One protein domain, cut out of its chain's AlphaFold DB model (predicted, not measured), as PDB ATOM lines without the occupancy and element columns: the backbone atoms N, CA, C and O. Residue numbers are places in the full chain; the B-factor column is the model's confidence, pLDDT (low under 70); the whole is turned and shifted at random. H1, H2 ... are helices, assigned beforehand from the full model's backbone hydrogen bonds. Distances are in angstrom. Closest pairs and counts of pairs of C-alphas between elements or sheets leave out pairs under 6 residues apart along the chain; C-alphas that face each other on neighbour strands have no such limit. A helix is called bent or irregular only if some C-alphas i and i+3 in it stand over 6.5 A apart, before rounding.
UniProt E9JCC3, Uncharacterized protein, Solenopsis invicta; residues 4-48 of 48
ATOM      1  N   PHE A   4     230.166 256.868 158.017       87.31
ATOM      2  CA  PHE A   4     231.416 256.585 157.293       87.31
ATOM      3  C   PHE A   4     231.457 257.256 155.917       87.31
ATOM      4  O   PHE A   4     232.495 257.773 155.513       87.31
ATOM      5  N   GLN A   5     230.323 257.284 155.212       90.50
ATOM      6  CA  GLN A   5     230.227 257.919 153.895       90.50
ATOM      7  C   GLN A   5     230.437 259.435 153.988       90.50
ATOM      8  O   GLN A   5     231.235 260.001 153.244       90.50
ATOM      9  N   GLU A   6     229.780 260.088 154.945       94.06
ATOM     10  CA  GLU A   6     229.900 261.530 155.176       94.06
ATOM     11  C   GLU A   6     231.319 261.911 155.608       94.06
ATOM     12  O   GLU A   6     231.918 262.835 155.051       94.06
ATOM     13  N   ALA A   7     231.899 261.141 156.534       93.81
ATOM     14  CA  ALA A   7     233.281 261.306 156.968       93.81
ATOM     15  C   ALA A   7     234.274 261.098 155.813       93.81
ATOM     16  O   ALA A   7     235.223 261.868 155.675       93.81
ATOM     17  N   GLY A   8     234.043 260.108 154.944       94.25
ATOM     18  CA  GLY A   8     234.869 259.854 153.763       94.25
ATOM     19  C   GLY A   8     234.832 261.011 152.763       94.25
ATOM     20  O   GLY A   8     235.877 261.457 152.287       94.25
ATOM     21  N   VAL A   9     233.644 261.558 152.489       96.31
ATOM     22  CA  VAL A   9     233.493 262.741 151.626       96.31
ATOM     23  C   VAL A   9     234.225 263.946 152.216       96.31
ATOM     24  O   VAL A   9     234.931 264.644 151.485       96.31
ATOM     25  N   GLN A  10     234.088 264.188 153.521       97.00
ATOM     26  CA  GLN A  10     234.764 265.300 154.189       97.00
ATOM     27  C   GLN A  10     236.292 265.136 154.165       97.00
ATOM     28  O   GLN A  10     237.000 266.059 153.762       97.00
ATOM     29  N   MET A  11     236.795 263.938 154.478       95.81
ATOM     30  CA  MET A  11     238.223 263.609 154.419       95.81
ATOM     31  C   MET A  11     238.809 263.876 153.025       95.81
ATOM     32  O   MET A  11     239.877 264.474 152.899       95.81
ATOM     33  N   LEU A  12     238.113 263.467 151.960       96.75
ATOM     34  CA  LEU A  12     238.572 263.680 150.584       96.75
ATOM     35  C   LEU A  12     238.587 265.162 150.187       96.75
ATOM     36  O   LEU A  12     239.474 265.579 149.438       96.75
ATOM     37  N   LYS A  13     237.628 265.962 150.671       97.88
ATOM     38  CA  LYS A  13     237.609 267.415 150.440       97.88
ATOM     39  C   LYS A  13     238.816 268.088 151.087       97.88
ATOM     40  O   LYS A  13     239.514 268.844 150.415       97.88
ATOM     41  N   GLU A  14     239.088 267.774 152.348       96.06
ATOM     42  CA  GLU A  14     240.231 268.324 153.082       96.06
ATOM     43  C   GLU A  14     241.561 267.877 152.472       96.06
ATOM     44  O   GLU A  14     242.439 268.702 152.230       96.06
ATOM     45  N   PHE A  15     241.692 266.594 152.123       95.50
ATOM     46  CA  PHE A  15     242.894 266.086 151.467       95.50
ATOM     47  C   PHE A  15     243.145 266.771 150.119       95.50
ATOM     48  O   PHE A  15     244.273 267.157 149.820       95.50
ATOM     49  N   ARG A  16     242.095 266.999 149.319       96.06
ATOM     50  CA  ARG A  16     242.211 267.749 148.061       96.06
ATOM     51  C   ARG A  16     242.659 269.189 148.292       96.06
ATOM     52  O   ARG A  16     243.503 269.660 147.537       96.06
ATOM     53  N   ALA A  17     242.123 269.867 149.306       96.25
ATOM     54  CA  ALA A  17     242.561 271.213 149.661       96.25
ATOM     55  C   ALA A  17     244.055 271.223 150.026       96.25
ATOM     56  O   ALA A  17     244.804 272.034 149.490       96.25
ATOM     57  N   LEU A  18     244.522 270.253 150.825       94.94
ATOM     58  CA  LEU A  18     245.942 270.106 151.181       94.94
ATOM     59  C   LEU A  18     246.851 269.934 149.954       94.94
ATOM     60  O   LEU A  18     247.928 270.524 149.911       94.94
ATOM     61  N   LEU A  19     246.415 269.176 148.943       94.38
ATOM     62  CA  LEU A  19     247.175 268.964 147.703       94.38
ATOM     63  C   LEU A  19     247.280 270.211 146.810       94.38
ATOM     64  O   LEU A  19     248.138 270.249 145.931       94.38
ATOM     65  N   GLN A  20     246.423 271.215 147.000       95.62
ATOM     66  CA  GLN A  20     246.443 272.452 146.211       95.62
ATOM     67  C   GLN A  20     247.450 273.488 146.735       95.62
ATOM     68  O   GLN A  20     247.708 274.485 146.063       95.62
ATOM     69  N   HIS A  21     248.034 273.271 147.916       94.12
ATOM     70  CA  HIS A  21     249.024 274.172 148.501       94.12
ATOM     71  C   HIS A  21     250.438 273.921 147.954       94.12
ATOM     72  O   HIS A  21     250.853 272.779 147.759       94.12
ATOM     73  N   SER A  22     251.197 275.005 147.761       90.50
ATOM     74  CA  SER A  22     252.618 274.969 147.405       90.50
ATOM     75  C   SER A  22     253.426 275.896 148.331       90.50
ATOM     76  O   SER A  22     253.108 277.086 148.397       90.50
ATOM     77  N   PRO A  23     254.448 275.385 149.047       90.19
ATOM     78  CA  PRO A  23     254.869 273.984 149.070       90.19
ATOM     79  C   PRO A  23     253.806 273.084 149.717       90.19
ATOM     80  O   PRO A  23     252.981 273.546 150.505       90.19
ATOM     81  N   LEU A  24     253.826 271.794 149.374       91.31
ATOM     82  CA  LEU A  24     252.893 270.823 149.938       91.31
ATOM     83  C   LEU A  24     253.024 270.815 151.479       91.31
ATOM     84  O   LEU A  24     254.116 270.550 151.985       91.31
ATOM     85  N   PRO A  25     251.937 271.032 152.245       91.44
ATOM     86  CA  PRO A  25     251.962 271.121 153.706       91.44
ATOM     87  C   PRO A  25     252.076 269.746 154.389       91.44
ATOM     88  O   PRO A  25     251.759 269.594 155.567       91.44
ATOM     89  N   LEU A  26     252.502 268.722 153.649       89.00
ATOM     90  CA  LEU A  26     252.615 267.339 154.090       89.00
ATOM     91  C   LEU A  26     254.002 266.803 153.717       89.00
ATOM     92  O   LEU A  26     254.383 266.864 152.546       89.00
ATOM     93  N   PRO A  27     254.744 266.214 154.669       91.75
ATOM     94  CA  PRO A  27     255.960 265.480 154.350       91.75
ATOM     95  C   PRO A  27     255.659 264.304 153.411       91.75
ATOM     96  O   PRO A  27     254.658 263.610 153.587       91.75
ATOM     97  N   GLY A  28     256.556 264.004 152.466       91.19
ATOM     98  CA  GLY A  28     256.382 262.865 151.550       91.19
ATOM     99  C   GLY A  28     256.224 261.518 152.273       91.19
ATOM    100  O   GLY A  28     255.436 260.669 151.859       91.19
ATOM    101  N   THR A  29     256.880 261.350 153.425       96.50
ATOM    102  CA  THR A  29     256.715 260.176 154.298       96.50
ATOM    103  C   THR A  29     255.286 260.018 154.812       96.50
ATOM    104  O   THR A  29     254.809 258.894 154.957       96.50
ATOM    105  N   ARG A  30     254.562 261.123 155.042       95.00
ATOM    106  CA  ARG A  30     253.171 261.080 155.498       95.00
ATOM    107  C   ARG A  30     252.237 260.555 154.411       95.00
ATOM    108  O   ARG A  30     251.331 259.791 154.725       95.00
ATOM    109  N   LEU A  31     252.480 260.903 153.146       95.31
ATOM    110  CA  LEU A  31     251.719 260.354 152.018       95.31
ATOM    111  C   LEU A  31     251.907 258.837 151.901       95.31
ATOM    112  O   LEU A  31     250.928 258.114 151.730       95.31
ATOM    113  N   LEU A  32     253.141 258.348 152.067       97.19
ATOM    114  CA  LEU A  32     253.431 256.909 152.067       97.19
ATOM    115  C   LEU A  32     252.718 256.178 153.213       97.19
ATOM    116  O   LEU A  32     252.145 255.114 152.998       97.19
ATOM    117  N   GLN A  33     252.700 256.761 154.415       97.69
ATOM    118  CA  GLN A  33     251.965 256.200 155.554       97.69
ATOM    119  C   GLN A  33     250.456 256.125 155.292       97.69
ATOM    120  O   GLN A  33     249.838 255.106 155.586       97.69
ATOM    121  N   LEU A  34     249.858 257.185 154.732       96.50
ATOM    122  CA  LEU A  34     248.432 257.207 154.389       96.50
ATOM    123  C   LEU A  34     248.096 256.161 153.319       96.50
ATOM    124  O   LEU A  34     247.086 255.471 153.433       96.50
ATOM    125  N   LEU A  35     248.963 255.993 152.319       96.94
ATOM    126  CA  LEU A  35     248.822 254.945 151.314       96.94
ATOM    127  C   LEU A  35     248.873 253.546 151.948       96.94
ATOM    128  O   LEU A  35     248.004 252.725 151.669       96.94
ATOM    129  N   ALA A  36     249.846 253.289 152.827       97.88
ATOM    130  CA  ALA A  36     249.967 252.014 153.535       97.88
ATOM    131  C   ALA A  36     248.725 251.703 154.388       97.88
ATOM    132  O   ALA A  36     248.225 250.584 154.343       97.88
ATOM    133  N   LEU A  37     248.185 252.699 155.103       96.81
ATOM    134  CA  LEU A  37     246.944 252.552 155.871       96.81
ATOM    135  C   LEU A  37     245.745 252.223 154.976       96.81
ATOM    136  O   LEU A  37     244.969 251.333 155.313       96.81
ATOM    137  N   ASN A  38     245.612 252.897 153.831       95.44
ATOM    138  CA  ASN A  38     244.531 252.624 152.884       95.44
ATOM    139  C   ASN A  38     244.624 251.201 152.316       95.44
ATOM    140  O   ASN A  38     243.612 250.507 152.249       95.44
ATOM    141  N   MET A  39     245.827 250.743 151.951       96.56
ATOM    142  CA  MET A  39     246.042 249.374 151.462       96.56
ATOM    143  C   MET A  39     245.742 248.331 152.546       96.56
ATOM    144  O   MET A  39     245.016 247.376 152.287       96.56
ATOM    145  N   PHE A  40     246.223 248.552 153.773       96.69
ATOM    146  CA  PHE A  40     245.959 247.671 154.912       96.69
ATOM    147  C   PHE A  40     244.464 247.589 155.251       96.69
ATOM    148  O   PHE A  40     243.937 246.509 155.515       96.69
ATOM    149  N   ALA A  41     243.752 248.719 155.223       93.62
ATOM    150  CA  ALA A  41     242.313 248.751 155.463       93.62
ATOM    151  C   ALA A  41     241.547 247.929 154.416       93.62
ATOM    152  O   ALA A  41     240.635 247.192 154.775       93.62
ATOM    153  N   ILE A  42     241.932 248.008 153.138       93.94
ATOM    154  CA  ILE A  42     241.335 247.186 152.075       93.94
ATOM    155  C   ILE A  42     241.600 245.700 152.343       93.94
ATOM    156  O   ILE A  42     240.657 244.917 152.379       93.94
ATOM    157  N   GLU A  43     242.850 245.309 152.590       95.75
ATOM    158  CA  GLU A  43     243.218 243.904 152.814       95.75
ATOM    159  C   GLU A  43     242.481 243.294 154.017       95.75
ATOM    160  O   GLU A  43     241.918 242.203 153.936       95.75
ATOM    161  N   THR A  44     242.401 244.036 155.121       93.81
ATOM    162  CA  THR A  44     241.730 243.580 156.348       93.81
ATOM    163  C   THR A  44     240.204 243.581 156.265       93.81
ATOM    164  O   THR A  44     239.554 242.896 157.058       93.81
ATOM    165  N   THR A  45     239.614 244.329 155.328       89.44
ATOM    166  CA  THR A  45     238.156 244.371 155.129       89.44
ATOM    167  C   THR A  45     237.670 243.463 154.001       89.44
ATOM    168  O   THR A  45     236.509 243.070 154.043       89.44
ATOM    169  N   GLN A  46     238.530 243.070 153.050       72.62
ATOM    170  CA  GLN A  46     238.187 242.120 151.977       72.62
ATOM    171  C   GLN A  46     238.099 240.654 152.431       72.62
ATOM    172  O   GLN A  46     237.482 239.846 151.746       72.62
ATOM    173  N   LEU A  47     238.690 240.297 153.575       56.38
ATOM    174  CA  LEU A  47     238.629 238.946 154.154       56.38
ATOM    175  C   LEU A  47     237.392 238.714 155.051       56.38
ATOM    176  O   LEU A  47     237.394 237.790 155.868       56.38
ATOM    177  N   LYS A  48     236.349 239.542 154.926       45.19
ATOM    178  CA  LYS A  48     235.065 239.382 155.624       45.19
ATOM    179  C   LYS A  48     233.916 239.137 154.662       45.19
ATOM    180  O   LYS A  48     233.849 239.850 153.640       45.19
TER     181      LYS A  48
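Overview. This is residues 4 to 48 of the 48 residues of an uncharacterized protein of Solenopsis invicta (UniProt E9JCC3). Two helices form a flat, open U: H2, the longer arm, and H1 run back past each other with an empty gap between them, and a loop of residues 20 to 27 joins them at one end. Neither arm packs on the other, and the model has no core. The printed part has 45 residues with two named helices, H1 then H2 along the chain, and no named strand; the class is all helix. The whole is loose, with a radius of gyration of the C-alphas of 12.8 A, and it spans 40 by 25 by 8 A.

Arrangement. H2, residues 28 to 46, is the longest helix, with 19 residues. H1, residues 4 to 19, is apart from H2: no C-alpha of the one is within 8 A of the other. The link from H1 to H2 has 8 residues and is short but not tight. Residues 4 to 17, 19 to 25 and 27 to 48 stand free, with no C-alpha 8 or more apart along the chain within 10 A. In H1 and H2 every O i to N i+4 pair is within hydrogen-bond range.

Along the chain. H2 runs from Gly 28, C-alpha at (256.382, 262.865, 151.550), to Gln 46, C-alpha at (238.187, 242.120, 151.977), 27.6 A from first to last C-alpha. H1 begins at Phe 4, C-alpha at (231.416, 256.585, 157.293), and ends at Leu 19, 22.2 A from first to last C-alpha. Neither helix is bent.

Size, cuts and confidence. The two C-alphas farthest apart are those of Ser 22 and Lys 48, at 40.5 A, while the first and last printed C-alphas, of Phe 4 and Lys 48, are 17.7 A apart. The printed part has no cut, and Lys 48 is the chain's last residue. The mean pLDDT of the printed part is 92.0; residues 47 to 48 are under 70.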